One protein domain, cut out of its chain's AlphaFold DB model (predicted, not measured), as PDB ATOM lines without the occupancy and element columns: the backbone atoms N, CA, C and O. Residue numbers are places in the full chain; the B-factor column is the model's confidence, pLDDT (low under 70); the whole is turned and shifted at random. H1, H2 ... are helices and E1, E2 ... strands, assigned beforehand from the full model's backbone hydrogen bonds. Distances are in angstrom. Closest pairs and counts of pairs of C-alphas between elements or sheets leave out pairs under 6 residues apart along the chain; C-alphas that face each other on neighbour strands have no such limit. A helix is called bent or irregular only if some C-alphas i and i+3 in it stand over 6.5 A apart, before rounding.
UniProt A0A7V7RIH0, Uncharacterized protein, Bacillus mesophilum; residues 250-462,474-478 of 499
ATOM      1  N   ILE A 250      94.898 -59.093  19.958       64.25
ATOM      2  CA  ILE A 250      94.167 -60.235  20.510       64.25
ATOM      3  C   ILE A 250      95.124 -61.125  21.287       64.25
ATOM      4  O   ILE A 250      96.231 -61.412  20.836       64.25
ATOM      5  N   ALA A 251      94.666 -61.591  22.443       63.62
ATOM      6  CA  ALA A 251      95.293 -62.669  23.182       63.62
ATOM      7  C   ALA A 251      94.325 -63.852  23.306       63.62
ATOM      8  O   ALA A 251      93.115 -63.657  23.455       63.62
ATOM      9  N   GLN A 252      94.882 -65.063  23.272       68.44
ATOM     10  CA  GLN A 252      94.154 -66.318  23.422       68.44
ATOM     11  C   GLN A 252      94.713 -67.123  24.597       68.44
ATOM     12  O   GLN A 252      95.929 -67.198  24.777       68.44
ATOM     13  N   PHE A 253      93.831 -67.733  25.383       64.56
ATOM     14  CA  PHE A 253      94.178 -68.736  26.385       64.56
ATOM     15  C   PHE A 253      93.433 -70.028  26.066       64.56
ATOM     16  O   PHE A 253      92.205 -70.036  26.086       64.56
ATOM     17  N   THR A 254      94.167 -71.104  25.786       64.50
ATOM     18  CA  THR A 254      93.597 -72.411  25.439       64.50
ATOM     19  C   THR A 254      94.008 -73.447  26.471       64.50
ATOM     20  O   THR A 254      95.173 -73.518  26.862       64.50
ATOM     21  N   TYR A 255      93.047 -74.253  26.912       60.81
ATOM     22  CA  TYR A 255      93.272 -75.382  27.806       60.81
ATOM     23  C   TYR A 255      92.512 -76.615  27.317       60.81
ATOM     24  O   TYR A 255      91.535 -76.510  26.580       60.81
ATOM     25  N   ILE A 256      92.979 -77.796  27.720       66.81
ATOM     26  CA  ILE A 256      92.361 -79.071  27.349       66.81
ATOM     27  C   ILE A 256      91.509 -79.559  28.518       66.81
ATOM     28  O   ILE A 256      92.018 -79.741  29.626       66.81
ATOM     29  N   LYS A 257      90.229 -79.826  28.259       61.34
ATOM     30  CA  LYS A 257      89.290 -80.447  29.199       61.34
ATOM     31  C   LYS A 257      88.640 -81.655  28.544       61.34
ATOM     32  O   LYS A 257      88.087 -81.528  27.461       61.34
ATOM     33  N   GLU A 258      88.696 -82.819  29.193       67.75
ATOM     34  CA  GLU A 258      88.027 -84.044  28.707       67.75
ATOM     35  C   GLU A 258      88.313 -84.341  27.217       67.75
ATOM     36  O   GLU A 258      87.436 -84.752  26.461       67.75
ATOM     37  N   HIS A 259      89.559 -84.104  26.788       63.38
ATOM     38  CA  HIS A 259      90.029 -84.241  25.399       63.38
ATOM     39  C   HIS A 259      89.456 -83.236  24.381       63.38
ATOM     40  O   HIS A 259      89.627 -83.430  23.178       63.38
ATOM     41  N   LYS A 260      88.822 -82.150  24.832       58.34
ATOM     42  CA  LYS A 260      88.419 -81.004  24.009       58.34
ATOM     43  C   LYS A 260      89.247 -79.772  24.350       58.34
ATOM     44  O   LYS A 260      89.505 -79.494  25.520       58.34
ATOM     45  N   GLU A 261      89.656 -79.035  23.326       60.69
ATOM     46  CA  GLU A 261      90.278 -77.724  23.493       60.69
ATOM     47  C   GLU A 261      89.196 -76.679  23.761       60.69
ATOM     48  O   GLU A 261      88.221 -76.577  23.018       60.69
ATOM     49  N   VAL A 262      89.378 -75.913  24.832       62.12
ATOM     50  CA  VAL A 262      88.547 -74.761  25.169       62.12
ATOM     51  C   VAL A 262      89.429 -73.527  25.110       62.12
ATOM     52  O   VAL A 262      90.438 -73.441  25.814       62.12
ATOM     53  N   SER A 263      89.040 -72.565  24.278       64.88
ATOM     54  CA  SER A 263      89.763 -71.311  24.108       64.88
ATOM     55  C   SER A 263      88.992 -70.126  24.678       64.88
ATOM     56  O   SER A 263      87.762 -70.071  24.685       64.88
ATOM     57  N   HIS A 264      89.755 -69.146  25.140       69.00
ATOM     58  CA  HIS A 264      89.296 -67.831  25.546       69.00
ATOM     59  C   HIS A 264      90.031 -66.772  24.781       69.00
ATOM     60  O   HIS A 264      91.228 -66.900  24.551       69.00
ATOM     61  N   LEU A 265      89.323 -65.703  24.447       73.62
ATOM     62  CA  LEU A 265      89.837 -64.649  23.598       73.62
ATOM     63  C   LEU A 265      89.493 -63.306  24.214       73.62
ATOM     64  O   LEU A 265      88.338 -63.054  24.559       73.62
ATOM     65  N   TYR A 266      90.470 -62.413  24.276       78.75
ATOM     66  CA  TYR A 266      90.252 -61.030  24.675       78.75
ATOM     67  C   TYR A 266      91.073 -60.107  23.788       78.75
ATOM     68  O   TYR A 266      92.171 -60.463  23.361       78.75
ATOM     69  N   SER A 267      90.530 -58.928  23.503       74.00
ATOM     70  CA  SER A 267      91.205 -57.934  22.685       74.00
ATOM     71  C   SER A 267      91.446 -56.651  23.465       74.00
ATOM     72  O   SER A 267      90.582 -56.202  24.206       74.00
ATOM     73  N   ASP A 268      92.596 -56.019  23.284       68.75
ATOM     74  CA  ASP A 268      92.888 -54.730  23.910       68.75
ATOM     75  C   ASP A 268      93.802 -53.896  23.014       68.75
ATOM     76  O   ASP A 268      94.533 -54.413  22.173       68.75
ATOM     77  N   THR A 269      93.786 -52.583  23.200       61.56
ATOM     78  CA  THR A 269      94.743 -51.662  22.581       61.56
ATOM     79  C   THR A 269      96.188 -52.009  22.947       61.56
ATOM     80  O   THR A 269      97.094 -51.802  22.142       61.56
ATOM     81  N   HIS A 270      96.411 -52.600  24.127       62.72
ATOM     82  CA  HIS A 270      97.738 -52.984  24.595       62.72
ATOM     83  C   HIS A 270      97.882 -54.514  24.727       62.72
ATOM     84  O   HIS A 270      97.134 -55.126  25.492       62.72
ATOM     85  N   PRO A 271      98.893 -55.155  24.100       54.12
ATOM     86  CA  PRO A 271      99.056 -56.616  24.127       54.12
ATOM     87  C   PRO A 271      99.098 -57.205  25.543       54.12
ATOM     88  O   PRO A 271      98.541 -58.263  25.812       54.12
ATOM     89  N   LEU A 272      99.735 -56.496  26.479       55.47
ATOM     90  CA  LEU A 272      99.862 -56.958  27.867       55.47
ATOM     91  C   LEU A 272      98.540 -56.918  28.622       55.47
ATOM     92  O   LEU A 272      98.300 -57.775  29.466       55.47
ATOM     93  N   HIS A 273      97.692 -55.942  28.303       66.06
ATOM     94  CA  HIS A 273      96.355 -55.878  28.867       66.06
ATOM     95  C   HIS A 273      95.499 -57.009  28.293       66.06
ATOM     96  O   HIS A 273      94.873 -57.725  29.068       66.06
ATOM     97  N   ALA A 274      95.580 -57.265  26.981       62.91
ATOM     98  CA  ALA A 274      94.897 -58.396  26.358       62.91
ATOM     99  C   ALA A 274      95.304 -59.740  26.994       62.91
ATOM    100  O   ALA A 274      94.438 -60.514  27.400       62.91
ATOM    101  N   LEU A 275      96.610 -59.985  27.166       63.31
ATOM    102  CA  LEU A 275      97.144 -61.193  27.813       63.31
ATOM    103  C   LEU A 275      96.698 -61.326  29.273       63.31
ATOM    104  O   LEU A 275      96.331 -62.409  29.726       63.31
ATOM    105  N   PHE A 276      96.727 -60.226  30.021       74.06
ATOM    106  CA  PHE A 276      96.303 -60.216  31.414       74.06
ATOM    107  C   PHE A 276      94.804 -60.509  31.555       74.06
ATOM    108  O   PHE A 276      94.402 -61.297  32.409       74.06
ATOM    109  N   HIS A 277      93.974 -59.909  30.701       80.38
ATOM    110  CA  HIS A 277      92.531 -60.123  30.706       80.38
ATOM    111  C   HIS A 277      92.146 -61.529  30.251       80.38
ATOM    112  O   HIS A 277      91.353 -62.171  30.938       80.38
ATOM    113  N   VAL A 278      92.753 -62.051  29.180       74.56
ATOM    114  CA  VAL A 278      92.455 -63.415  28.724       74.56
ATOM    115  C   VAL A 278      92.877 -64.461  29.758       74.56
ATOM    116  O   VAL A 278      92.164 -65.439  29.961       74.56
ATOM    117  N   PHE A 279      93.979 -64.232  30.483       77.19
ATOM    118  CA  PHE A 279      94.384 -65.094  31.594       77.19
ATOM    119  C   PHE A 279      93.362 -65.068  32.738       77.19
ATOM    120  O   PHE A 279      92.962 -66.127  33.221       77.19
ATOM    121  N   LYS A 280      92.901 -63.879  33.159       86.19
ATOM    122  CA  LYS A 280      91.851 -63.751  34.188       86.19
ATOM    123  C   LYS A 280      90.580 -64.505  33.791       86.19
ATOM    124  O   LYS A 280      90.040 -65.269  34.591       86.19
ATOM    125  N   GLU A 281      90.101 -64.295  32.569       83.81
ATOM    126  CA  GLU A 281      88.862 -64.902  32.075       83.81
ATOM    127  C   GLU A 281      89.000 -66.418  31.892       83.81
ATOM    128  O   GLU A 281      88.125 -67.166  32.330       83.81
ATOM    129  N   GLY A 282      90.132 -66.879  31.351       75.50
ATOM    130  CA  GLY A 282      90.449 -68.300  31.217       75.50
ATOM    131  C   GLY A 282      90.506 -69.020  32.563       75.50
ATOM    132  O   GLY A 282      89.870 -70.057  32.734       75.50
ATOM    133  N   MET A 283      91.182 -68.434  33.556       79.88
ATOM    134  CA  MET A 283      91.218 -68.964  34.925       79.88
ATOM    135  C   MET A 283      89.826 -69.024  35.561       79.88
ATOM    136  O   MET A 283      89.484 -70.014  36.203       79.88
ATOM    137  N   SER A 284      89.013 -67.981  35.367       84.88
ATOM    138  CA  SER A 284      87.646 -67.906  35.903       84.88
ATOM    139  C   SER A 284      86.766 -69.035  35.362       84.88
ATOM    140  O   SER A 284      86.122 -69.740  36.141       84.88
ATOM    141  N   LYS A 285      86.775 -69.260  34.040       80.38
ATOM    142  CA  LYS A 285      85.985 -70.336  33.421       80.38
ATOM    143  C   LYS A 285      86.532 -71.708  33.783       80.38
ATOM    144  O   LYS A 285      85.745 -72.546  34.197       80.38
ATOM    145  N   MET A 286      87.851 -71.913  33.728       78.62
ATOM    146  CA  MET A 286      88.476 -73.188  34.106       78.62
ATOM    147  C   MET A 286      88.083 -73.615  35.528       78.62
ATOM    148  O   MET A 286      87.761 -74.778  35.756       78.62
ATOM    149  N   LEU A 287      88.083 -72.679  36.484       81.69
ATOM    150  CA  LEU A 287      87.663 -72.959  37.858       81.69
ATOM    151  C   LEU A 287      86.147 -73.181  37.965       81.69
ATOM    152  O   LEU A 287      85.727 -74.111  38.644       81.69
ATOM    153  N   SER A 288      85.330 -72.368  37.289       80.56
ATOM    154  CA  SER A 288      83.862 -72.516  37.285       80.56
ATOM    155  C   SER A 288      83.420 -73.858  36.708       80.56
ATOM    156  O   SER A 288      82.522 -74.504  37.225       80.56
ATOM    157  N   GLU A 289      84.095 -74.309  35.659       73.75
ATOM    158  CA  GLU A 289      83.822 -75.563  34.971       73.75
ATOM    159  C   GLU A 289      84.232 -76.825  35.736       73.75
ATOM    160  O   GLU A 289      83.834 -77.925  35.341       73.75
ATOM    161  N   ALA A 290      85.062 -76.673  36.769       70.50
ATOM    162  CA  ALA A 290      85.448 -77.744  37.680       70.50
ATOM    163  C   ALA A 290      84.475 -77.883  38.864       70.50
ATOM    164  O   ALA A 290      84.597 -78.831  39.642       70.50
ATOM    165  N   GLU A 291      83.531 -76.949  39.025       72.81
ATOM    166  CA  GLU A 291      82.556 -76.979  40.111       72.81
ATOM    167  C   GLU A 291      81.342 -77.850  39.748       72.81
ATOM    168  O   GLU A 291      80.764 -77.690  38.673       72.81
ATOM    169  N   PRO A 292      80.914 -78.752  40.647       60.34
ATOM    170  CA  PRO A 292      79.748 -79.605  40.421       60.34
ATOM    171  C   PRO A 292      78.404 -78.858  40.538       60.34
ATOM    172  O   PRO A 292      77.420 -79.305  39.953       60.34
ATOM    173  N   ASP A 293      78.362 -77.721  41.245       58.72
ATOM    174  CA  ASP A 293      77.160 -76.899  41.466       58.72
ATOM    175  C   ASP A 293      77.136 -75.679  40.520       58.72
ATOM    176  O   ASP A 293      77.421 -74.551  40.926       58.72
ATOM    177  N   GLY A 294      76.821 -75.901  39.241       54.09
ATOM    178  CA  GLY A 294      76.932 -74.878  38.187       54.09
ATOM    179  C   GLY A 294      75.904 -73.735  38.221       54.09
ATOM    180  O   GLY A 294      76.167 -72.679  37.652       54.09
ATOM    181  N   ASP A 295      74.760 -73.900  38.893       58.50
ATOM    182  CA  ASP A 295      73.609 -73.003  38.663       58.50
ATOM    183  C   ASP A 295      73.571 -71.762  39.576       58.50
ATOM    184  O   ASP A 295      72.897 -70.778  39.280       58.50
ATOM    185  N   HIS A 296      74.292 -71.753  40.700       65.56
ATOM    186  CA  HIS A 296      74.232 -70.636  41.666       65.56
ATOM    187  C   HIS A 296      75.596 -70.152  42.150       65.56
ATOM    188  O   HIS A 296      75.676 -69.343  43.081       65.56
ATOM    189  N   CYS A 297      76.676 -70.647  41.551       75.88
ATOM    190  CA  CYS A 297      78.004 -70.162  41.855       75.88
ATOM    191  C   CYS A 297      78.923 -70.220  40.644       75.88
ATOM    192  O   CYS A 297      78.825 -71.113  39.810       75.88
ATOM    193  N   HIS A 298      79.854 -69.278  40.585       85.06
ATOM    194  CA  HIS A 298      80.943 -69.304  39.621       85.06
ATOM    195  C   HIS A 298      82.199 -68.711  40.241       85.06
ATOM    196  O   HIS A 298      82.175 -68.019  41.264       85.06
ATOM    197  N   TRP A 299      83.326 -69.019  39.620       88.81
ATOM    198  CA  TRP A 299      84.614 -68.457  39.970       88.81
ATOM    199  C   TRP A 299      84.901 -67.224  39.126       88.81
ATOM    200  O   TRP A 299      84.724 -67.226  37.911       88.81
ATOM    201  N   LEU A 300      85.425 -66.190  39.777       91.81
ATOM    202  CA  LEU A 300      85.897 -64.975  39.135       91.81
ATOM    203  C   LEU A 300      87.320 -64.655  39.584       91.81
ATOM    204  O   LEU A 300      87.590 -64.509  40.774       91.81
ATOM    205  N   CYS A 301      88.216 -64.476  38.621       87.69
ATOM    206  CA  CYS A 301      89.525 -63.873  38.810       87.69
ATOM    207  C   CYS A 301      89.427 -62.366  38.543       87.69
ATOM    208  O   CYS A 301      89.286 -61.936  37.397       87.69
ATOM    209  N   CYS A 302      89.493 -61.559  39.601       90.19
ATOM    210  CA  CYS A 302      89.344 -60.107  39.539       90.19
ATOM    211  C   CYS A 302      90.586 -59.376  40.065       90.19
ATOM    212  O   CYS A 302      91.313 -59.873  40.929       90.19
ATOM    213  N   SER A 303      90.794 -58.163  39.556       86.62
ATOM    214  CA  SER A 303      91.874 -57.246  39.949       86.62
ATOM    215  C   SER A 303      91.397 -56.061  40.795       86.62
ATOM    216  O   SER A 303      92.199 -55.378  41.428       86.62
ATOM    217  N   ASN A 304      90.087 -55.809  40.823       85.94
ATOM    218  CA  ASN A 304      89.465 -54.734  41.589       85.94
ATOM    219  C   ASN A 304      88.008 -55.086  41.949       85.94
ATOM    220  O   ASN A 304      87.464 -56.084  41.474       85.94
ATOM    221  N   ALA A 305      87.392 -54.270  42.808       86.06
ATOM    222  CA  ALA A 305      86.020 -54.478  43.271       86.06
ATOM    223  C   ALA A 305      84.975 -54.254  42.166       86.06
ATOM    224  O   ALA A 305      83.974 -54.953  42.125       86.06
ATOM    225  N   GLU A 306      85.210 -53.331  41.234       88.62
ATOM    226  CA  GLU A 306      84.273 -53.083  40.133       88.62
ATOM    227  C   GLU A 306      84.100 -54.332  39.254       88.62
ATOM    228  O   GLU A 306      82.977 -54.712  38.924       88.62
ATOM    229  N   GLU A 307      85.197 -55.029  38.941       89.44
ATOM    230  CA  GLU A 307      85.168 -56.308  38.225       89.44
ATOM    231  C   GLU A 307      84.385 -57.378  38.995       89.44
ATOM    232  O   GLU A 307      83.666 -58.157  38.370       89.44
ATOM    233  N   LEU A 308      84.486 -57.397  40.331       90.19
ATOM    234  CA  LEU A 308      83.722 -58.313  41.178       90.19
ATOM    235  C   LEU A 308      82.212 -58.129  40.991       90.19
ATOM    236  O   LEU A 308      81.499 -59.115  40.816       90.19
ATOM    237  N   TYR A 309      81.717 -56.892  40.991       90.75
ATOM    238  CA  TYR A 309      80.287 -56.651  40.797       90.75
ATOM    239  C   TYR A 309      79.867 -56.886  39.342       90.75
ATOM    240  O   TYR A 309      78.920 -57.630  39.101       90.75
ATOM    241  N   ARG A 310      80.608 -56.337  38.368       90.62
ATOM    242  CA  ARG A 310      80.254 -56.416  36.939       90.62
ATOM    243  C   ARG A 310      80.315 -57.826  36.369       90.62
ATOM    244  O   ARG A 310      79.376 -58.258  35.720       90.62
ATOM    245  N   LYS A 311      81.416 -58.546  36.596       89.50
ATOM    246  CA  LYS A 311      81.648 -59.888  36.026       89.50
ATOM    247  C   LYS A 311      81.298 -61.019  36.993       89.50
ATOM    248  O   LYS A 311      81.293 -62.188  36.616       89.50
ATOM    249  N   GLY A 312      81.050 -60.681  38.253       88.44
ATOM    250  CA  GLY A 312      80.668 -61.624  39.291       88.44
ATOM    251  C   GLY A 312      79.190 -61.527  39.621       88.44
ATOM    252  O   GLY A 312      78.388 -62.366  39.233       88.44
ATOM    253  N   VAL A 313      78.825 -60.489  40.360       90.44
ATOM    254  CA  VAL A 313      77.519 -60.415  41.021       90.44
ATOM    255  C   VAL A 313      76.361 -60.189  40.050       90.44
ATOM    256  O   VAL A 313      75.373 -60.916  40.120       90.44
ATOM    257  N   ILE A 314      76.460 -59.200  39.158       91.81
ATOM    258  CA  ILE A 314      75.371 -58.848  38.232       91.81
ATOM    259  C   ILE A 314      74.950 -60.051  37.361       91.81
ATOM    260  O   ILE A 314      73.749 -60.317  37.303       91.81
ATOM    261  N   PRO A 315      75.869 -60.846  36.773       90.94
ATOM    262  CA  PRO A 315      75.503 -62.073  36.064       90.94
ATOM    263  C   PRO A 315      74.660 -63.046  36.899       90.94
ATOM    264  O   PRO A 315      73.690 -63.606  36.396       90.94
ATOM    265  N   LEU A 316      74.984 -63.224  38.187       89.31
ATOM    266  CA  LEU A 316      74.211 -64.090  39.088       89.31
ATOM    267  C   LEU A 316      72.823 -63.517  39.392       89.31
ATOM    268  O   LEU A 316      71.872 -64.283  39.536       89.31
ATOM    269  N   ILE A 317      72.695 -62.189  39.481       90.12
ATOM    270  CA  ILE A 317      71.395 -61.521  39.624       90.12
ATOM    271  C   ILE A 317      70.545 -61.779  38.379       90.12
ATOM    272  O   ILE A 317      69.412 -62.234  38.516       90.12
ATOM    273  N   PHE A 318      71.089 -61.561  37.178       89.44
ATOM    274  CA  PHE A 318      70.385 -61.871  35.930       89.44
ATOM    275  C   PHE A 318      69.959 -63.340  35.883       89.44
ATOM    276  O   PHE A 318      68.781 -63.621  35.687       89.44
ATOM    277  N   HIS A 319      70.870 -64.267  36.184       87.06
ATOM    278  CA  HIS A 319      70.564 -65.697  36.212       87.06
ATOM    279  C   HIS A 319      69.445 -66.051  37.211       87.06
ATOM    280  O   HIS A 319      68.540 -66.825  36.901       87.06
ATOM    281  N   TYR A 320      69.461 -65.458  38.408       86.31
ATOM    282  CA  TYR A 320      68.397 -65.634  39.398       86.31
ATOM    283  C   TYR A 320      67.043 -65.129  38.871       86.31
ATOM    284  O   TYR A 320      66.034 -65.827  38.981       86.31
ATOM    285  N   TYR A 321      67.006 -63.947  38.254       86.88
ATOM    286  CA  TYR A 321      65.769 -63.385  37.709       86.88
ATOM    287  C   TYR A 321      65.258 -64.156  36.493       86.88
ATOM    288  O   TYR A 321      64.054 -64.380  36.401       86.88
ATOM    289  N   GLU A 322      66.135 -64.648  35.620       85.50
ATOM    290  CA  GLU A 322      65.750 -65.535  34.517       85.50
ATOM    291  C   GLU A 322      65.001 -66.780  35.015       85.50
ATOM    292  O   GLU A 322      64.030 -67.211  34.392       85.50
ATOM    293  N   ASN A 323      65.432 -67.346  36.145       83.75
ATOM    294  CA  ASN A 323      64.873 -68.588  36.677       83.75
ATOM    295  C   ASN A 323      63.621 -68.377  37.542       83.75
ATOM    296  O   ASN A 323      62.743 -69.240  37.567       83.75
ATOM    297  N   HIS A 324      63.528 -67.254  38.261       83.50
ATOM    298  CA  HIS A 324      62.466 -67.024  39.250       83.50
ATOM    299  C   HIS A 324      61.448 -65.954  38.840       83.50
ATOM    300  O   HIS A 324      60.267 -66.079  39.170       83.50
ATOM    301  N   PHE A 325      61.877 -64.918  38.116       84.94
ATOM    302  CA  PHE A 325      61.064 -63.748  37.770       84.94
ATOM    303  C   PHE A 325      61.297 -63.281  36.320       84.94
ATOM    304  O   PHE A 325      61.566 -62.100  36.092       84.94
ATOM    305  N   PRO A 326      61.157 -64.160  35.306       81.75
ATOM    306  CA  PRO A 326      61.555 -63.847  33.927       81.75
ATOM    307  C   PRO A 326      60.806 -62.650  33.327       81.75
ATOM    308  O   PRO A 326      61.342 -61.945  32.483       81.75
ATOM    309  N   ALA A 327      59.582 -62.373  33.792       81.50
ATOM    310  CA  ALA A 327      58.787 -61.229  33.344       81.50
ATOM    311  C   ALA A 327      59.381 -59.858  33.730       81.50
ATOM    312  O   ALA A 327      58.913 -58.840  33.228       81.50
ATOM    313  N   GLN A 328      60.371 -59.821  34.628       85.50
ATOM    314  CA  GLN A 328      61.053 -58.594  35.047       85.50
ATOM    315  C   GLN A 328      62.268 -58.262  34.171       85.50
ATOM    316  O   GLN A 328      62.898 -57.230  34.388       85.50
ATOM    317  N   ILE A 329      62.595 -59.106  33.189       85.12
ATOM    318  CA  ILE A 329      63.665 -58.855  32.224       85.12
ATOM    319  C   ILE A 329      63.035 -58.350  30.922       85.12
ATOM    320  O   ILE A 329      62.282 -59.061  30.252       85.12
ATOM    321  N   GLU A 330      63.334 -57.104  30.567       83.38
ATOM    322  CA  GLU A 330      62.993 -56.532  29.264       83.38
ATOM    323  C   GLU A 330      64.146 -56.752  28.291       83.38
ATOM    324  O   GLU A 330      65.295 -56.516  28.655       83.38
ATOM    325  N   SER A 331      63.857 -57.157  27.052       78.88
ATOM    326  CA  SER A 331      64.898 -57.397  26.048       78.88
ATOM    327  C   SER A 331      64.616 -56.635  24.760       78.88
ATOM    328  O   SER A 331      63.524 -56.693  24.197       78.88
ATOM    329  N   VAL A 332      65.633 -55.955  24.248       75.50
ATOM    330  CA  VAL A 332      65.632 -55.326  22.927       75.50
ATOM    331  C   VAL A 332      66.535 -56.094  22.006       75.50
ATOM    332  O   VAL A 332      67.653 -56.446  22.369       75.50
ATOM    333  N   HIS A 333      66.054 -56.295  20.787       73.75
ATOM    334  CA  HIS A 333      66.804 -56.948  19.734       73.75
ATOM    335  C   HIS A 333      66.920 -55.983  18.569       73.75
ATOM    336  O   HIS A 333      65.952 -55.744  17.849       73.75
ATOM    337  N   THR A 334      68.121 -55.459  18.369       68.44
ATOM    338  CA  THR A 334      68.415 -54.573  17.251       68.44
ATOM    339  C   THR A 334      69.416 -55.265  16.348       68.44
ATOM    340  O   THR A 334      70.502 -55.675  16.767       68.44
ATOM    341  N   LYS A 335      69.047 -55.417  15.074       65.38
ATOM    342  CA  LYS A 335      70.029 -55.787  14.057       65.38
ATOM    343  C   LYS A 335      71.049 -54.670  13.974       65.38
ATOM    344  O   LYS A 335      70.683 -53.501  14.041       65.38
ATOM    345  N   LEU A 336      72.311 -55.025  13.775       60.94
ATOM    346  CA  LEU A 336      73.386 -54.066  13.546       60.94
ATOM    347  C   LEU A 336      73.230 -53.495  12.117       60.94
ATOM    348  O   LEU A 336      74.006 -53.781  11.212       60.94
ATOM    349  N   ASN A 337      72.132 -52.769  11.890       49.56
ATOM    350  CA  ASN A 337      71.834 -52.014  10.687       49.56
ATOM    351  C   ASN A 337      72.182 -50.540  10.946       49.56
ATOM    352  O   ASN A 337      72.267 -50.072  12.079       49.56
ATOM    353  N   GLU A 338      72.449 -49.800   9.884       45.00
ATOM    354  CA  GLU A 338      73.126 -48.501   9.954       45.00
ATOM    355  C   GLU A 338      72.267 -47.322  10.406       45.00
ATOM    356  O   GLU A 338      72.640 -46.175  10.172       45.00
ATOM    357  N   GLN A 339      71.095 -47.571  10.982       45.41
ATOM    358  CA  GLN A 339      70.112 -46.514  11.215       45.41
ATOM    359  C   GLN A 339      69.717 -46.333  12.682       45.41
ATOM    360  O   GLN A 339      69.138 -45.301  13.004       45.41
ATOM    361  N   GLU A 340      70.039 -47.269  13.581       45.44
ATOM    362  CA  GLU A 340      69.403 -47.302  14.912       45.44
ATOM    363  C   GLU A 340      70.316 -46.942  16.098       45.44
ATOM    364  O   GLU A 340      69.826 -46.751  17.209       45.44
ATOM    365  N   LEU A 341      71.628 -46.802  15.893       50.50
ATOM    366  CA  LEU A 341      72.595 -46.517  16.961       50.50
ATOM    367  C   LEU A 341      73.536 -45.386  16.524       50.50
ATOM    368  O   LEU A 341      74.520 -45.612  15.823       50.50
ATOM    369  N   ASP A 342      73.231 -44.153  16.934       47.69
ATOM    370  CA  ASP A 342      74.030 -42.964  16.615       47.69
ATOM    371  C   ASP A 342      75.315 -42.920  17.465       47.69
ATOM    372  O   ASP A 342      75.425 -42.213  18.465       47.69
ATOM    373  N   SER A 343      76.284 -43.766  17.111       52.34
ATOM    374  CA  SER A 343      77.624 -43.790  17.699       52.34
ATOM    375  C   SER A 343      78.650 -43.562  16.598       52.34
ATOM    376  O   SER A 343      78.726 -44.336  15.644       52.34
ATOM    377  N   GLU A 344      79.479 -42.521  16.726       52.00
ATOM    378  CA  GLU A 344      80.562 -42.222  15.772       52.00
ATOM    379  C   GLU A 344      81.484 -43.434  15.544       52.00
ATOM    380  O   GLU A 344      81.948 -43.672  14.429       52.00
ATOM    381  N   ILE A 345      81.701 -44.240  16.588       48.28
ATOM    382  CA  ILE A 345      82.526 -45.453  16.547       48.28
ATOM    383  C   ILE A 345      81.797 -46.582  15.811       48.28
ATOM    384  O   ILE A 345      82.394 -47.244  14.964       48.28
ATOM    385  N   LEU A 346      80.503 -46.776  16.081       53.00
ATOM    386  CA  LEU A 346      79.686 -47.761  15.373       53.00
ATOM    387  C   LEU A 346      79.558 -47.414  13.887       53.00
ATOM    388  O   LEU A 346      79.738 -48.286  13.047       53.00
ATOM    389  N   ASN A 347      79.346 -46.141  13.556       54.16
ATOM    390  CA  ASN A 347      79.297 -45.639  12.185       54.16
ATOM    391  C   ASN A 347      80.636 -45.837  11.459       54.16
ATOM    392  O   ASN A 347      80.665 -46.179  10.277       54.16
ATOM    393  N   MET A 348      81.766 -45.672  12.154       49.31
ATOM    394  CA  MET A 348      83.095 -45.932  11.597       49.31
ATOM    395  C   MET A 348      83.323 -47.432  11.340       49.31
ATOM    396  O   MET A 348      83.812 -47.805  10.274       49.31
ATOM    397  N   ILE A 349      82.905 -48.295  12.268       50.62
ATOM    398  CA  ILE A 349      83.011 -49.758  12.165       50.62
ATOM    399  C   ILE A 349      82.062 -50.324  11.095       50.62
ATOM    400  O   ILE A 349      82.472 -51.165  10.295       50.62
ATOM    401  N   LEU A 350      80.827 -49.827  11.022       52.81
ATOM    402  CA  LEU A 350      79.830 -50.186  10.010       52.81
ATOM    403  C   LEU A 350      80.256 -49.759   8.605       52.81
ATOM    404  O   LEU A 350      80.101 -50.527   7.658       52.81
ATOM    405  N   ASN A 351      80.885 -48.589   8.461       49.94
ATOM    406  CA  ASN A 351      81.467 -48.167   7.186       49.94
ATOM    407  C   ASN A 351      82.635 -49.067   6.745       49.94
ATOM    408  O   ASN A 351      82.791 -49.328   5.552       49.94
ATOM    409  N   VAL A 352      83.443 -49.587   7.677       44.62
ATOM    410  CA  VAL A 352      84.466 -50.605   7.365       44.62
ATOM    411  C   VAL A 352      83.807 -51.941   6.992       44.62
ATOM    412  O   VAL A 352      84.230 -52.582   6.030       44.62
ATOM    413  N   HIS A 353      82.732 -52.330   7.685       48.31
ATOM    414  CA  HIS A 353      81.976 -53.560   7.435       48.31
ATOM    415  C   HIS A 353      81.292 -53.572   6.057       48.31
ATOM    416  O   HIS A 353      81.436 -54.537   5.307       48.31
ATOM    417  N   LYS A 354      80.654 -52.462   5.664       50.69
ATOM    418  CA  LYS A 354      80.090 -52.243   4.321       50.69
ATOM    419  C   LYS A 354      81.094 -52.454   3.190       50.69
ATOM    420  O   LYS A 354      80.731 -52.947   2.125       50.69
ATOM    421  N   ASN A 355      82.344 -52.048   3.411       45.06
ATOM    422  CA  ASN A 355      83.400 -52.084   2.401       45.06
ATOM    423  C   ASN A 355      84.135 -53.438   2.347       45.06
ATOM    424  O   ASN A 355      84.753 -53.759   1.334       45.06
ATOM    425  N   HIS A 356      84.030 -54.263   3.396       44.56
ATOM    426  CA  HIS A 356      84.559 -55.630   3.468       44.56
ATOM    427  C   HIS A 356      83.462 -56.680   3.235       44.56
ATOM    428  O   HIS A 356      83.283 -57.611   4.018       44.56
ATOM    429  N   ALA A 357      82.738 -56.536   2.125       41.59
ATOM    430  CA  ALA A 357      81.754 -57.498   1.642       41.59
ATOM    431  C   ALA A 357      82.355 -58.915   1.500       41.59
ATOM    432  O   ALA A 357      82.943 -59.255   0.473       41.59
ATOM    433  N   ALA A 358      82.209 -59.735   2.544       38.75
ATOM    434  CA  ALA A 358      82.484 -61.172   2.510       38.75
ATOM    435  C   ALA A 358      81.673 -62.014   3.518       38.75
ATOM    436  O   ALA A 358      81.765 -63.236   3.461       38.75
ATOM    437  N   ALA A 359      80.857 -61.427   4.397       43.94
ATOM    438  CA  ALA A 359      80.082 -62.192   5.373       43.94
ATOM    439  C   ALA A 359      78.581 -61.917   5.219       43.94
ATOM    440  O   ALA A 359      78.114 -60.805   5.443       43.94
ATOM    441  N   GLN A 360      77.828 -62.949   4.841       52.69
ATOM    442  CA  GLN A 360      76.360 -63.008   4.846       52.69
ATOM    443  C   GLN A 360      75.795 -63.106   6.281       52.69
ATOM    444  O   GLN A 360      74.735 -63.691   6.491       52.69
ATOM    445  N   ASP A 361      76.525 -62.595   7.269       60.97
ATOM    446  CA  ASP A 361      76.313 -62.915   8.673       60.97
ATOM    447  C   ASP A 361      75.318 -61.932   9.314       60.97
ATOM    448  O   ASP A 361      75.505 -60.716   9.271       60.97
ATOM    449  N   ASP A 362      74.241 -62.458   9.907       69.00
ATOM    450  CA  ASP A 362      73.220 -61.670  10.608       69.00
ATOM    451  C   ASP A 362      73.727 -61.301  12.007       69.00
ATOM    452  O   ASP A 362      73.643 -62.105  12.941       69.00
ATOM    453  N   VAL A 363      74.294 -60.099  12.138       72.38
ATOM    454  CA  VAL A 363      74.792 -59.564  13.412       72.38
ATOM    455  C   VAL A 363      73.659 -58.868  14.168       72.38
ATOM    456  O   VAL A 363      73.018 -57.944  13.658       72.38
ATOM    457  N   GLN A 364      73.425 -59.291  15.406       75.19
ATOM    458  CA  GLN A 364      72.361 -58.806  16.278       75.19
ATOM    459  C   GLN A 364      72.947 -58.354  17.619       75.19
ATOM    460  O   GLN A 364      73.769 -59.054  18.210       75.19
ATOM    461  N   ILE A 365      72.507 -57.195  18.101       78.00
ATOM    462  CA  ILE A 365      72.729 -56.745  19.474       78.00
ATOM    463  C   ILE A 365      71.453 -57.044  20.252       78.00
ATOM    464  O   ILE A 365      70.365 -56.611  19.866       78.00
ATOM    465  N   VAL A 366      71.598 -57.779  21.348       82.31
ATOM    466  CA  VAL A 366      70.542 -57.991  22.331       82.31
ATOM    467  C   VAL A 366      70.907 -57.212  23.581       82.31
ATOM    468  O   VAL A 366      72.005 -57.370  24.107       82.31
ATOM    469  N   LEU A 367      70.006 -56.352  24.034       82.69
ATOM    470  CA  LEU A 367      70.139 -55.626  25.288       82.69
ATOM    471  C   LEU A 367      69.052 -56.117  26.232       82.69
ATOM    472  O   LEU A 367      67.874 -55.990  25.912       82.69
ATOM    473  N   GLU A 368      69.438 -56.636  27.385       87.62
ATOM    474  CA  GLU A 368      68.516 -57.020  28.447       87.62
ATOM    475  C   GLU A 368      68.624 -56.026  29.603       87.62
ATOM    476  O   GLU A 368      69.720 -55.613  29.991       87.62
ATOM    477  N   HIS A 369      67.480 -55.640  30.155       87.44
ATOM    478  CA  HIS A 369      67.356 -54.704  31.264       87.44
ATOM    479  C   HIS A 369      66.492 -55.312  32.357       87.44
ATOM    480  O   HIS A 369      65.405 -55.826  32.091       87.44
ATOM    481  N   LEU A 370      66.963 -55.224  33.599       87.69
ATOM    482  CA  LEU A 370      66.164 -55.627  34.743       87.69
ATOM    483  C   LEU A 370      65.263 -54.469  35.203       87.69
ATOM    484  O   LEU A 370      65.746 -53.442  35.691       87.69
ATOM    485  N   GLN A 371      63.946 -54.657  35.090       84.06
ATOM    486  CA  GLN A 371      62.941 -53.641  35.409       84.06
ATOM    487  C   GLN A 371      63.126 -53.049  36.809       84.06
ATOM    488  O   GLN A 371      63.303 -53.762  37.798       84.06
ATOM    489  N   GLY A 372      63.020 -51.722  36.896       78.94
ATOM    490  CA  GLY A 372      63.132 -50.988  38.160       78.94
ATOM    491  C   GLY A 372      64.554 -50.898  38.723       78.94
ATOM    492  O   GLY A 372      64.711 -50.466  39.862       78.94
ATOM    493  N   THR A 373      65.571 -51.281  37.949       84.44
ATOM    494  CA  THR A 373      66.994 -51.169  38.316       84.44
ATOM    495  C   THR A 373      67.792 -50.496  37.209       84.44
ATOM    496  O   THR A 373      67.259 -50.255  36.127       84.44
ATOM    497  N   ASN A 374      69.079 -50.247  37.442       84.69
ATOM    498  CA  ASN A 374      70.009 -49.855  36.387       84.69
ATOM    499  C   ASN A 374      70.850 -51.025  35.858       84.69
ATOM    500  O   ASN A 374      71.906 -50.775  35.303       84.69
ATOM    501  N   PHE A 375      70.455 -52.293  36.024       89.50
ATOM    502  CA  PHE A 375      71.266 -53.409  35.522       89.50
ATOM    503  C   PHE A 375      70.971 -53.739  34.066       89.50
ATOM    504  O   PHE A 375      69.831 -54.027  33.698       89.50
ATOM    505  N   TYR A 376      72.038 -53.777  33.272       88.31
ATOM    506  CA  TYR A 376      72.000 -54.078  31.851       88.31
ATOM    507  C   TYR A 376      72.929 -55.243  31.509       88.31
ATOM    508  O   TYR A 376      74.006 -55.405  32.088       88.31
ATOM    509  N   CYS A 377      72.517 -56.021  30.518       90.75
ATOM    510  CA  CYS A 377      73.279 -57.093  29.896       90.75
ATOM    511  C   CYS A 377      73.280 -56.850  28.386       90.75
ATOM    512  O   CYS A 377      72.227 -56.613  27.795       90.75
ATOM    513  N   ILE A 378      74.454 -56.878  27.756       86.25
ATOM    514  CA  ILE A 378      74.569 -56.839  26.298       86.25
ATOM    515  C   ILE A 378      75.026 -58.195  25.802       86.25
ATOM    516  O   ILE A 378      75.982 -58.769  26.323       86.25
ATOM    517  N   GLN A 379      74.385 -58.670  24.746       87.19
ATOM    518  CA  GLN A 379      74.812 -59.839  24.007       87.19
ATOM    519  C   GLN A 379      75.018 -59.449  22.546       87.19
ATOM    520  O   GLN A 379      74.149 -58.835  21.926       87.19
ATOM    521  N   ILE A 380      76.169 -59.806  21.981       81.00
ATOM    522  CA  ILE A 380      76.412 -59.671  20.542       81.00
ATOM    523  C   ILE A 380      76.346 -61.057  19.940       81.00
ATOM    524  O   ILE A 380      77.126 -61.942  20.302       81.00
ATOM    525  N   ALA A 381      75.414 -61.231  19.015       77.75
ATOM    526  CA  ALA A 381      75.161 -62.493  18.363       77.75
ATOM    527  C   ALA A 381      75.390 -62.407  16.862       77.75
ATOM    528  O   ALA A 381      75.061 -61.412  16.225       77.75
ATOM    529  N   VAL A 382      75.926 -63.480  16.291       73.88
ATOM    530  CA  VAL A 382      76.142 -63.606  14.850       73.88
ATOM    531  C   VAL A 382      75.495 -64.896  14.386       73.88
ATOM    532  O   VAL A 382      75.777 -65.964  14.928       73.88
ATOM    533  N   ASN A 383      74.582 -64.802  13.419       71.38
ATOM    534  CA  ASN A 383      73.798 -65.941  12.930       71.38
ATOM    535  C   ASN A 383      73.067 -66.704  14.057       71.38
ATOM    536  O   ASN A 383      72.902 -67.924  13.998       71.38
ATOM    537  N   GLY A 384      72.643 -65.989  15.106       69.56
ATOM    538  CA  GLY A 384      71.956 -66.567  16.265       69.56
ATOM    539  C   GLY A 384      72.861 -67.291  17.269       69.56
ATOM    540  O   GLY A 384      72.341 -68.024  18.108       69.56
ATOM    541  N   TYR A 385      74.181 -67.110  17.211       74.44
ATOM    542  CA  TYR A 385      75.122 -67.583  18.232       74.44
ATOM    543  C   TYR A 385      75.671 -66.407  19.030       74.44
ATOM    544  O   TYR A 385      76.189 -65.466  18.432       74.44
ATOM    545  N   VAL A 386      75.568 -66.460  20.359       77.44
ATOM    546  CA  VAL A 386      76.093 -65.409  21.242       77.44
ATOM    547  C   VAL A 386      77.616 -65.508  21.285       77.44
ATOM    548  O   VAL A 386      78.157 -66.526  21.708       77.44
ATOM    549  N   LEU A 387      78.304 -64.462  20.825       73.38
ATOM    550  CA  LEU A 387      79.770 -64.391  20.786       73.38
ATOM    551  C   LEU A 387      80.355 -63.601  21.959       73.38
ATOM    552  O   LEU A 387      81.520 -63.769  22.316       73.38
ATOM    553  N   LEU A 388      79.563 -62.695  22.523       80.56
ATOM    554  CA  LEU A 388      79.956 -61.843  23.631       80.56
ATOM    555  C   LEU A 388      78.750 -61.612  24.526       80.56
ATOM    556  O   LEU A 388      77.671 -61.320  24.016       80.56
ATOM    557  N   THR A 389      78.978 -61.686  25.834       86.62
ATOM    558  CA  THR A 389      78.041 -61.266  26.875       86.62
ATOM    559  C   THR A 389      78.809 -60.401  27.861       86.62
ATOM    560  O   THR A 389      79.888 -60.795  28.306       86.62
ATOM    561  N   ASP A 390      78.288 -59.223  28.182       88.69
ATOM    562  CA  ASP A 390      78.864 -58.345  29.203       88.69
ATOM    563  C   ASP A 390      77.744 -57.691  30.019       88.69
ATOM    564  O   ASP A 390      76.604 -57.596  29.558       88.69
ATOM    565  N   TYR A 391      78.078 -57.240  31.225       90.88
ATOM    566  CA  TYR A 391      77.130 -56.681  32.185       90.88
ATOM    567  C   TYR A 391      77.645 -55.360  32.760       90.88
ATOM    568  O   TYR A 391      78.841 -55.186  33.041       90.88
ATOM    569  N   ASP A 392      76.735 -54.411  32.953       89.62
ATOM    570  CA  ASP A 392      77.063 -53.105  33.515       89.62
ATOM    571  C   ASP A 392      75.826 -52.395  34.084       89.62
ATOM    572  O   ASP A 392      74.691 -52.786  33.821       89.62
ATOM    573  N   VAL A 393      76.063 -51.318  34.835       86.75
ATOM    574  CA  VAL A 393      75.038 -50.323  35.191       86.75
ATOM    575  C   VAL A 393      74.976 -49.162  34.197       86.75
ATOM    576  O   VAL A 393      74.000 -48.419  34.151       86.75
ATOM    577  N   ASN A 394      76.029 -48.992  33.387       83.12
ATOM    578  CA  ASN A 394      76.113 -47.947  32.374       83.12
ATOM    579  C   ASN A 394      75.996 -48.539  30.963       83.12
ATOM    580  O   ASN A 394      76.940 -49.141  30.441       83.12
ATOM    581  N   ILE A 395      74.849 -48.309  30.325       77.31
ATOM    582  CA  ILE A 395      74.537 -48.807  28.980       77.31
ATOM    583  C   ILE A 395      75.520 -48.313  27.905       77.31
ATOM    584  O   ILE A 395      75.905 -49.080  27.026       77.31
ATOM    585  N   ASN A 396      75.993 -47.064  27.986       74.00
ATOM    586  CA  ASN A 396      76.914 -46.496  26.997       74.00
ATOM    587  C   ASN A 396      78.284 -47.174  27.064       74.00
ATOM    588  O   ASN A 396      78.866 -47.534  26.039       74.00
ATOM    589  N   ARG A 397      78.802 -47.375  28.280       78.19
ATOM    590  CA  ARG A 397      80.055 -48.103  28.509       78.19
ATOM    591  C   ARG A 397      79.944 -49.548  28.031       78.19
ATOM    592  O   ARG A 397      80.861 -50.042  27.376       78.19
ATOM    593  N   LEU A 398      78.812 -50.185  28.312       80.44
ATOM    594  CA  LEU A 398      78.514 -51.554  27.917       80.44
ATOM    595  C   LEU A 398      78.476 -51.725  26.387       80.44
ATOM    596  O   LEU A 398      79.186 -52.573  25.844       80.44
ATOM    597  N   LEU A 399      77.729 -50.863  25.688       74.50
ATOM    598  CA  LEU A 399      77.659 -50.829  24.223       74.50
ATOM    599  C   LEU A 399      79.041 -50.607  23.600       74.50
ATOM    600  O   LEU A 399      79.452 -51.365  22.720       74.50
ATOM    601  N   ASN A 400      79.784 -49.607  24.085       73.56
ATOM    602  CA  ASN A 400      81.110 -49.282  23.561       73.56
ATOM    603  C   ASN A 400      82.091 -50.452  23.705       73.56
ATOM    604  O   ASN A 400      82.750 -50.819  22.731       73.56
ATOM    605  N   ASN A 401      82.163 -51.067  24.888       77.00
ATOM    606  CA  ASN A 401      83.068 -52.191  25.132       77.00
ATOM    607  C   ASN A 401      82.696 -53.410  24.279       77.00
ATOM    608  O   ASN A 401      83.571 -54.003  23.646       77.00
ATOM    609  N   GLY A 402      81.406 -53.760  24.220       78.88
ATOM    610  CA  GLY A 402      80.925 -54.897  23.435       78.88
ATOM    611  C   GLY A 402      81.251 -54.750  21.948       78.88
ATOM    612  O   GLY A 402      81.859 -55.640  21.349       78.88
ATOM    613  N   ILE A 403      80.915 -53.598  21.357       73.00
ATOM    614  CA  ILE A 403      81.154 -53.318  19.932       73.00
ATOM    615  C   ILE A 403      82.655 -53.327  19.612       73.00
ATOM    616  O   ILE A 403      83.062 -53.898  18.597       73.00
ATOM    617  N   GLN A 404      83.495 -52.743  20.475       73.69
ATOM    618  CA  GLN A 404      84.949 -52.744  20.287       73.69
ATOM    619  C   GLN A 404      85.533 -54.160  20.298       73.69
ATOM    620  O   GLN A 404      86.320 -54.503  19.414       73.69
ATOM    621  N   GLN A 405      85.124 -55.002  21.254       76.81
ATOM    622  CA  GLN A 405      85.566 -56.397  21.313       76.81
ATOM    623  C   GLN A 405      85.137 -57.180  20.069       76.81
ATOM    624  O   GLN A 405      85.943 -57.927  19.510       76.81
ATOM    625  N   TYR A 406      83.896 -56.988  19.608       75.00
ATOM    626  CA  TYR A 406      83.389 -57.628  18.396       75.00
ATOM    627  C   TYR A 406      84.201 -57.230  17.155       75.00
ATOM    628  O   TYR A 406      84.699 -58.098  16.432       75.00
ATOM    629  N   TYR A 407      84.396 -55.925  16.941       70.19
ATOM    630  CA  TYR A 407      85.185 -55.406  15.824       70.19
ATOM    631  C   TYR A 407      86.609 -55.955  15.833       70.19
ATOM    632  O   TYR A 407      87.091 -56.469  14.820       70.19
ATOM    633  N   ALA A 408      87.277 -55.886  16.981       68.94
ATOM    634  CA  ALA A 408      88.661 -56.303  17.086       68.94
ATOM    635  C   ALA A 408      88.837 -57.800  16.792       68.94
ATOM    636  O   ALA A 408      89.720 -58.178  16.022       68.94
ATOM    637  N   LYS A 409      87.967 -58.649  17.352       70.50
ATOM    638  CA  LYS A 409      88.036 -60.109  17.194       70.50
ATOM    639  C   LYS A 409      87.683 -60.570  15.783       70.50
ATOM    640  O   LYS A 409      88.431 -61.340  15.181       70.50
ATOM    641  N   HIS A 410      86.566 -60.093  15.244       68.00
ATOM    642  CA  HIS A 410      85.967 -60.688  14.048       68.00
ATOM    643  C   HIS A 410      86.221 -59.890  12.771       68.00
ATOM    644  O   HIS A 410      86.374 -60.488  11.708       68.00
ATOM    645  N   ILE A 411      86.325 -58.561  12.859       63.03
ATOM    646  CA  ILE A 411      86.540 -57.707  11.685       63.03
ATOM    647  C   ILE A 411      88.037 -57.487  11.455       63.03
ATOM    648  O   ILE A 411      88.547 -57.816  10.385       63.03
ATOM    649  N   GLN A 412      88.761 -56.981  12.458       58.66
ATOM    650  CA  GLN A 412      90.175 -56.629  12.300       58.66
ATOM    651  C   GLN A 412      91.072 -57.868  12.130       58.66
ATOM    652  O   GLN A 412      91.949 -57.879  11.269       58.66
ATOM    653  N   ASN A 413      90.844 -58.920  12.921       58.22
ATOM    654  CA  ASN A 413      91.717 -60.102  12.962       58.22
ATOM    655  C   ASN A 413      91.141 -61.344  12.255       58.22
ATOM    656  O   ASN A 413      91.755 -62.407  12.295       58.22
ATOM    657  N   LYS A 414      89.986 -61.217  11.581       61.81
ATOM    658  CA  LYS A 414      89.353 -62.270  10.758       61.81
ATOM    659  C   LYS A 414      89.216 -63.635  11.452       61.81
ATOM    660  O   LYS A 414      89.372 -64.674  10.809       61.81
ATOM    661  N   MET A 415      88.943 -63.658  12.755       62.44
ATOM    662  CA  MET A 415      88.814 -64.930  13.466       62.44
ATOM    663  C   MET A 415      87.568 -65.703  13.027       62.44
ATOM    664  O   MET A 415      86.483 -65.132  12.887       62.44
ATOM    665  N   SER A 416      87.722 -67.014  12.817       56.28
ATOM    666  CA  SER A 416      86.624 -67.886  12.398       56.28
ATOM    667  C   SER A 416      85.553 -67.996  13.481       56.28
ATOM    668  O   SER A 416      85.880 -68.191  14.647       56.28
ATOM    669  N   ILE A 417      84.278 -67.977  13.087       56.59
ATOM    670  CA  ILE A 417      83.105 -68.131  13.974       56.59
ATOM    671  C   ILE A 417      82.914 -69.611  14.382       56.59
ATOM    672  O   ILE A 417      81.817 -70.159  14.341       56.59
ATOM    673  N   LYS A 418      83.995 -70.320  14.710       53.69
ATOM    674  CA  LYS A 418      83.943 -71.711  15.167       53.69
ATOM    675  C   LYS A 418      84.515 -71.784  16.570       53.69
ATOM    676  O   LYS A 418      85.725 -71.824  16.698       53.69
ATOM    677  N   GLU A 419      83.637 -71.807  17.565       47.91
ATOM    678  CA  GLU A 419      83.858 -72.359  18.910       47.91
ATOM    679  C   GLU A 419      82.501 -72.383  19.648       47.91
ATOM    680  O   GLU A 419      81.570 -71.700  19.224       47.91
ATOM    681  N   ASP A 420      82.371 -73.247  20.661       47.41
ATOM    682  CA  ASP A 420      81.156 -73.697  21.375       47.41
ATOM    683  C   ASP A 420      80.227 -72.586  21.924       47.41
ATOM    684  O   ASP A 420      80.068 -72.405  23.132       47.41
ATOM    685  N   ASN A 421      79.579 -71.832  21.041       51.31
ATOM    686  CA  ASN A 421      78.732 -70.712  21.430       51.31
ATOM    687  C   ASN A 421      77.302 -71.174  21.705       51.31
ATOM    688  O   ASN A 421      76.696 -71.909  20.916       51.31
ATOM    689  N   GLN A 422      76.743 -70.714  22.826       54.56
ATOM    690  CA  GLN A 422      75.336 -70.925  23.138       54.56
ATOM    691  C   GLN A 422      74.493 -70.312  22.019       54.56
ATOM    692  O   GLN A 422      74.621 -69.133  21.668       54.56
ATOM    693  N   ARG A 423      73.638 -71.143  21.421       52.06
ATOM    694  CA  ARG A 423      72.626 -70.663  20.488       52.06
ATOM    695  C   ARG A 423      71.704 -69.735  21.268       52.06
ATOM    696  O   ARG A 423      71.321 -70.068  22.388       52.06
ATOM    697  N   LEU A 424      71.347 -68.599  20.680       56.03
ATOM    698  CA  LEU A 424      70.402 -67.662  21.270       56.03
ATOM    699  C   LEU A 424      69.084 -68.403  21.504       56.03
ATOM    700  O   LEU A 424      68.335 -68.708  20.572       56.03
ATOM    701  N   HIS A 425      68.838 -68.776  22.754       51.59
ATOM    702  CA  HIS A 425      67.572 -69.349  23.158       51.59
ATOM    703  C   HIS A 425      66.660 -68.180  23.491       51.59
ATOM    704  O   HIS A 425      66.796 -67.564  24.541       51.59
ATOM    705  N   PHE A 426      65.729 -67.877  22.586       53.00
ATOM    706  CA  PHE A 426      64.625 -66.961  22.855       53.00
ATOM    707  C   PHE A 426      63.759 -67.562  23.974       53.00
ATOM    708  O   PHE A 426      62.845 -68.354  23.721       53.00
ATOM    709  N   LYS A 427      64.104 -67.278  25.233       47.16
ATOM    710  CA  LYS A 427      63.335 -67.744  26.387       47.16
ATOM    711  C   LYS A 427      62.050 -66.913  26.474       47.16
ATOM    712  O   LYS A 427      62.049 -65.700  26.286       47.16
ATOM    713  N   HIS A 428      60.931 -67.604  26.666       37.28
ATOM    714  CA  HIS A 428      59.590 -67.020  26.677       37.28
ATOM    715  C   HIS A 428      59.464 -65.930  27.756       37.28
ATOM    716  O   HIS A 428      59.756 -66.200  28.916       37.28
ATOM    717  N   GLY A 429      58.963 -64.744  27.393       39.75
ATOM    718  CA  GLY A 429      58.569 -63.696  28.350       39.75
ATOM    719  C   GLY A 429      59.169 -62.310  28.109       39.75
ATOM    720  O   GLY A 429      58.622 -61.340  28.626       39.75
ATOM    721  N   ALA A 430      60.221 -62.195  27.294       47.94
ATOM    722  CA  ALA A 430      60.826 -60.906  26.972       47.94
ATOM    723  C   ALA A 430      59.876 -60.025  26.140       47.94
ATOM    724  O   ALA A 430      59.380 -60.430  25.083       47.94
ATOM    725  N   ILE A 431      59.627 -58.804  26.612       53.12
ATOM    726  CA  ILE A 431      58.928 -57.779  25.830       53.12
ATOM    727  C   ILE A 431      59.923 -57.229  24.811       53.12
ATOM    728  O   ILE A 431      60.831 -56.495  25.183       53.12
ATOM    729  N   ILE A 432      59.731 -57.572  23.537       52.91
ATOM    730  CA  ILE A 432      60.558 -57.072  22.435       52.91
ATOM    731  C   ILE A 432      60.173 -55.615  22.168       52.91
ATOM    732  O   ILE A 432      59.116 -55.343  21.595       52.91
ATOM    733  N   LYS A 433      61.025 -54.676  22.586       53.78
ATOM    734  CA  LYS A 433      60.967 -53.284  22.115       53.78
ATOM    735  C   LYS A 433      61.852 -53.131  20.876       53.78
ATOM    736  O   LYS A 433      62.847 -53.838  20.721       53.78
ATOM    737  N   ASN A 434      61.449 -52.243  19.968       50.69
ATOM    738  CA  ASN A 434      61.997 -52.187  18.609       50.69
ATOM    739  C   ASN A 434      63.269 -51.340  18.482       50.69
ATOM    740  O   ASN A 434      63.899 -51.405  17.434       50.69
ATOM    741  N   THR A 435      63.650 -50.539  19.487       56.38
ATOM    742  CA  THR A 435      64.844 -49.687  19.380       56.38
ATOM    743  C   THR A 435      65.630 -49.580  20.689       56.38
ATOM    744  O   THR A 435      65.062 -49.403  21.765       56.38
ATOM    745  N   VAL A 436      66.965 -49.645  20.595       52.16
ATOM    746  CA  VAL A 436      67.894 -49.456  21.733       52.16
ATOM    747  C   VAL A 436      67.816 -48.031  22.295       52.16
ATOM    748  O   VAL A 436      68.028 -47.830  23.488       52.16
ATOM    749  N   ALA A 437      67.454 -47.052  21.460       53.47
ATOM    750  CA  ALA A 437      67.296 -45.649  21.846       53.47
ATOM    751  C   ALA A 437      66.297 -45.441  22.999       53.47
ATOM    752  O   ALA A 437      66.449 -44.502  23.775       53.47
ATOM    753  N   GLU A 438      65.318 -46.337  23.158       54.69
ATOM    754  CA  GLU A 438      64.337 -46.296  24.250       54.69
ATOM    755  C   GLU A 438      64.929 -46.650  25.629       54.69
ATOM    756  O   GLU A 438      64.312 -46.340  26.645       54.69
ATOM    757  N   PHE A 439      66.124 -47.255  25.679       53.47
ATOM    758  CA  PHE A 439      66.852 -47.585  26.915       53.47
ATOM    759  C   PHE A 439      67.989 -46.606  27.230       53.47
ATOM    760  O   PHE A 439      68.599 -46.695  28.296       53.47
ATOM    761  N   ILE A 440      68.278 -45.654  26.335       53.19
ATOM    762  CA  ILE A 440      69.296 -44.621  26.559       53.19
ATOM    763  C   ILE A 440      68.697 -43.548  27.476       53.19
ATOM    764  O   ILE A 440      68.219 -42.500  27.042       53.19
ATOM    765  N   VAL A 441      68.691 -43.837  28.773       50.56
ATOM    766  CA  VAL A 441      68.366 -42.873  29.828       50.56
ATOM    767  C   VAL A 441      69.636 -42.061  30.140       50.56
ATOM    768  O   VAL A 441      70.731 -42.630  30.117       50.56
ATOM    769  N   PRO A 442      69.550 -40.736  30.384       47.28
ATOM    770  CA  PRO A 442      70.713 -39.918  30.728       47.28
ATOM    771  C   PRO A 442      71.490 -40.486  31.921       47.28
ATOM    772  O   PRO A 442      70.890 -40.916  32.902       47.28
ATOM    773  N   ASP A 443      72.823 -40.442  31.804       47.50
ATOM    774  CA  ASP A 443      73.822 -40.929  32.764       47.50
ATOM    775  C   ASP A 443      73.375 -40.777  34.227       47.50
ATOM    776  O   ASP A 443      73.339 -39.675  34.786       47.50
ATOM    777  N   HIS A 444      73.124 -41.906  34.883       52.38
ATOM    778  CA  HIS A 444      73.198 -41.989  36.332       52.38
ATOM    779  C   HIS A 444      74.591 -42.505  36.674       52.38
ATOM    780  O   HIS A 444      74.911 -43.679  36.504       52.38
ATOM    781  N   SER A 445      75.464 -41.582  37.085       48.28
ATOM    782  CA  SER A 445      76.824 -41.876  37.532       48.28
ATOM    783  C   SER A 445      76.810 -42.502  38.930       48.28
ATOM    784  O   SER A 445      77.358 -41.932  39.877       48.28
ATOM    785  N   GLU A 446      76.141 -43.637  39.085       60.91
ATOM    786  CA  GLU A 446      76.180 -44.398  40.324       60.91
ATOM    787  C   GLU A 446      77.261 -45.475  40.231       60.91
ATOM    788  O   GLU A 446      77.434 -46.157  39.221       60.91
ATOM    789  N   ASP A 447      78.063 -45.553  41.286       82.31
ATOM    790  CA  ASP A 447      79.089 -46.569  41.452       82.31
ATOM    791  C   ASP A 447      78.450 -47.969  41.395       82.31
ATOM    792  O   ASP A 447      77.494 -48.246  42.121       82.31
ATOM    793  N   VAL A 448      78.984 -48.855  40.541       85.56
ATOM    794  CA  VAL A 448      78.432 -50.206  40.303       85.56
ATOM    795  C   VAL A 448      78.256 -50.968  41.616       85.56
ATOM    796  O   VAL A 448      77.256 -51.663  41.798       85.56
ATOM    797  N   GLY A 449      79.228 -50.845  42.527       86.06
ATOM    798  CA  GLY A 449      79.186 -51.505  43.828       86.06
ATOM    799  C   GLY A 449      78.009 -51.019  44.662       86.06
ATOM    800  O   GLY A 449      77.213 -51.830  45.128       86.06
ATOM    801  N   THR A 450      77.850 -49.701  44.767       85.62
ATOM    802  CA  THR A 450      76.760 -49.061  45.513       85.62
ATOM    803  C   THR A 450      75.377 -49.478  45.001       85.62
ATOM    804  O   THR A 450      74.529 -49.887  45.797       85.62
ATOM    805  N   GLU A 451      75.150 -49.435  43.686       86.81
ATOM    806  CA  GLU A 451      73.873 -49.848  43.081       86.81
ATOM    807  C   GLU A 451      73.591 -51.338  43.340       86.81
ATOM    808  O   GLU A 451      72.497 -51.731  43.757       86.81
ATOM    809  N   THR A 452      74.618 -52.179  43.181       88.56
ATOM    810  CA  THR A 452      74.507 -53.623  43.410       88.56
ATOM    811  C   THR A 452      74.186 -53.948  44.870       88.56
ATOM    812  O   THR A 452      73.295 -54.748  45.152       88.56
ATOM    813  N   GLU A 453      74.855 -53.302  45.822       88.38
ATOM    814  CA  GLU A 453      74.610 -53.493  47.255       88.38
ATOM    815  C   GLU A 453      73.222 -53.006  47.682       88.38
ATOM    816  O   GLU A 453      72.536 -53.676  48.465       88.38
ATOM    817  N   ASN A 454      72.772 -51.870  47.144       87.75
ATOM    818  CA  ASN A 454      71.424 -51.356  47.373       87.75
ATOM    819  C   ASN A 454      70.359 -52.340  46.897       87.75
ATOM    820  O   ASN A 454      69.405 -52.625  47.630       87.75
ATOM    821  N   PHE A 455      70.547 -52.894  45.702       88.94
ATOM    822  CA  PHE A 455      69.643 -53.879  45.139       88.94
ATOM    823  C   PHE A 455      69.580 -55.161  45.975       88.94
ATOM    824  O   PHE A 455      68.486 -55.620  46.311       88.94
ATOM    825  N   LEU A 456      70.735 -55.720  46.354       88.69
ATOM    826  CA  LEU A 456      70.803 -56.944  47.157       88.69
ATOM    827  C   LEU A 456      70.090 -56.769  48.499       88.69
ATOM    828  O   LEU A 456      69.262 -57.595  48.881       88.69
ATOM    829  N   ARG A 457      70.338 -55.641  49.174       87.62
ATOM    830  CA  ARG A 457      69.683 -55.293  50.439       87.62
ATOM    831  C   ARG A 457      68.170 -55.139  50.288       87.62
ATOM    832  O   ARG A 457      67.432 -55.631  51.134       87.62
ATOM    833  N   THR A 458      67.708 -54.481  49.227       87.12
ATOM    834  CA  THR A 458      66.273 -54.250  48.983       87.12
ATOM    835  C   THR A 458      65.525 -55.554  48.702       87.12
ATOM    836  O   THR A 458      64.391 -55.725  49.143       87.12
ATOM    837  N   ASN A 459      66.178 -56.503  48.026       85.00
ATOM    838  CA  ASN A 459      65.591 -57.789  47.645       85.00
ATOM    839  C   ASN A 459      65.893 -58.931  48.633       85.00
ATOM    840  O   ASN A 459      65.565 -60.081  48.351       85.00
ATOM    841  N   ASN A 460      66.488 -58.641  49.797       85.94
ATOM    842  CA  ASN A 460      66.906 -59.644  50.787       85.94
ATOM    843  C   ASN A 460      67.794 -60.762  50.196       85.94
ATOM    844  O   ASN A 460      67.672 -61.941  50.556       85.94
ATOM    845  N   LEU A 461      68.727 -60.371  49.332       86.00
ATOM    846  CA  LEU A 461      69.764 -61.226  48.768       86.00
ATOM    847  C   LEU A 461      71.118 -60.928  49.430       86.00
ATOM    848  O   LEU A 461      71.391 -59.807  49.858       86.00
ATOM    849  N   THR A 462      71.983 -61.935  49.496       85.75
ATOM    850  CA  THR A 462      73.353 -61.836  50.012       85.75
ATOM    851  C   THR A 462      74.338 -62.437  49.021       85.75
ATOM    852  O   THR A 462      74.011 -63.367  48.290       85.75
ATOM    853  N   LEU A 474      98.799 -65.388  43.271       70.19
ATOM    854  CA  LEU A 474      98.240 -64.309  42.453       70.19
ATOM    855  C   LEU A 474      98.459 -62.916  43.066       70.19
ATOM    856  O   LEU A 474      98.265 -61.906  42.384       70.19
ATOM    857  N   GLU A 475      98.914 -62.851  44.321       71.38
ATOM    858  CA  GLU A 475      99.100 -61.603  45.072       71.38
ATOM    859  C   GLU A 475     100.041 -60.620  44.371       71.38
ATOM    860  O   GLU A 475      99.717 -59.440  44.256       71.38
ATOM    861  N   GLU A 476     101.160 -61.096  43.815       62.38
ATOM    862  CA  GLU A 476     102.112 -60.236  43.093       62.38
ATOM    863  C   GLU A 476     101.510 -59.569  41.846       62.38
ATOM    864  O   GLU A 476     102.022 -58.547  41.381       62.38
ATOM    865  N   ALA A 477     100.456 -60.156  41.277       62.97
ATOM    866  CA  ALA A 477      99.752 -59.632  40.111       62.97
ATOM    867  C   ALA A 477      98.548 -58.752  40.494       62.97
ATOM    868  O   ALA A 477      97.831 -58.298  39.603       62.97
ATOM    869  N   ASN A 478      98.323 -58.508  41.793       76.44
ATOM    870  CA  ASN A 478      97.110 -57.884  42.330       76.44
ATOM    871  C   ASN A 478      95.829 -58.587  41.850       76.44
ATOM    872  O   ASN A 478      94.830 -57.940  41.546       76.44
TER     873      ASN A 478
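Overview. This is residues 250 to 462 and 474 to 478 of the 499 residues of an uncharacterized protein of Bacillus mesophilum (UniProt A0A7V7RIH0). A twisted sheet of four strands, E4 to E7, has H2 crossing one face and H4 running over the other, while the hairpin of E1 and E2, with H1 packed on it, makes a smaller second part beside the last residues of H4. E3 runs from the H1 side to H2, H6 packs on H2, and H3 and H6 lie near opposite ends of the longest axis. The printed part has 218 residues with six named helices and seven named strands, in the order E1 E2 H1 E3 H2 E4 H3 E5 E6 E7 H4 H5 H6. The larger sheet runs E4 E5 E6 E7, antiparallel throughout, and the class is mixed, helices and strands. The whole is compact, with a radius of gyration of the C-alphas of 17.6 A and spans of 51 by 42 by 32 A.

Arrangement. E1, residues 250 to 257, and E2, residues 260 to 268, form an antiparallel hairpin, with N 253 and O 264 within hydrogen-bond range at 2.9 A. H1, residues 271 to 288, comes closest to E2 at the C-alphas of Asp 268 and Ala 274, 4.8 A apart. E3, residues 297 to 302, pairs with no named strand; its closest C-alpha pair with H1 is Leu 300 and Ser 284, 4.7 A. H2, residues 305 to 324, is on the sheet of E4, residues 329 to 335, E5, residues 363 to 370, E6, residues 376 to 382, and E7, residues 385 to 392. Its height over the sheet is 8.7 A, and on the local plane it stands at 62 degrees to E7, only just across the strands. The closest C-alphas of H2 and E7 are those of Arg 310 and Tyr 391, 5.7 A apart. Across the neighbour strands E4 and E5, N 332 and O 367 are within hydrogen-bond range at 2.8 A; across E5 and E6, N 366 and O 379 are within hydrogen-bond range at 2.8 A; and across E6 and E7, N 378 and O 390 are within hydrogen-bond range at 2.9 A. E5, E6 and E7 form a meander, each strand the antiparallel neighbour of the one before. H4, residues 395 to 412, is on the opposite face from H2 at a height of 8.9 A, over E6 and E7; these are three layers, with helices on both faces of a sheet. On the local plane H4 stands at 28 degrees to E7, only just along the strands. H4 comes closest to E2 at the C-alphas of Gln 405 and Ser 267, 6.0 A apart. H3, residues 344 to 355, only just touches H4, with 3 pairs of C-alphas within 8 A, the closest those of Ile 349 and Tyr 407, 7.1 A. H5, residues 436 to 439, is on the same face as H4. H6, residues 448 to 458, touches residues 305 to 314 of H2, the same way at a steep tilt of 38 degrees, closest at the C-alphas of Gly 449 and Tyr 309, 6.1 A. Every O i to N i+4 pair is within hydrogen-bond range in H1, H3 and H6, as are 13 of 16 in H2 and 13 of 14 in H4; H5 is too short for such a pair.

Along the chain. E1 begins at C-alpha 250, (94.167, -60.235, 20.510), and is 22.5 A long, E2 26.7 A and H1 25.6 A. H2 is 27.0 A long and only just irregular, with C-alphas 311 and 314 6.7 A apart. E5 is 23.3 A long, E7 21.1 A and H4 24.2 A. H6 ends at C-alpha 458, (66.273, -54.250, 48.983).

Size, cuts and confidence. The C-alphas farthest apart are those of Asn 355 and Asn 460, 51.7 A. Residues 463 to 473 are not printed, and C-alphas 462 and 474 are 26.1 A apart across the cut. The link from H4 to H5, residues 413 to 435, is long; in it residues 432 to 433 pair parallel with residues 331 to 332 of E4. The mean pLDDT of the printed part is 70.4, and 98 residues are under 70, among them residues 334 to 362 and 410 to 446.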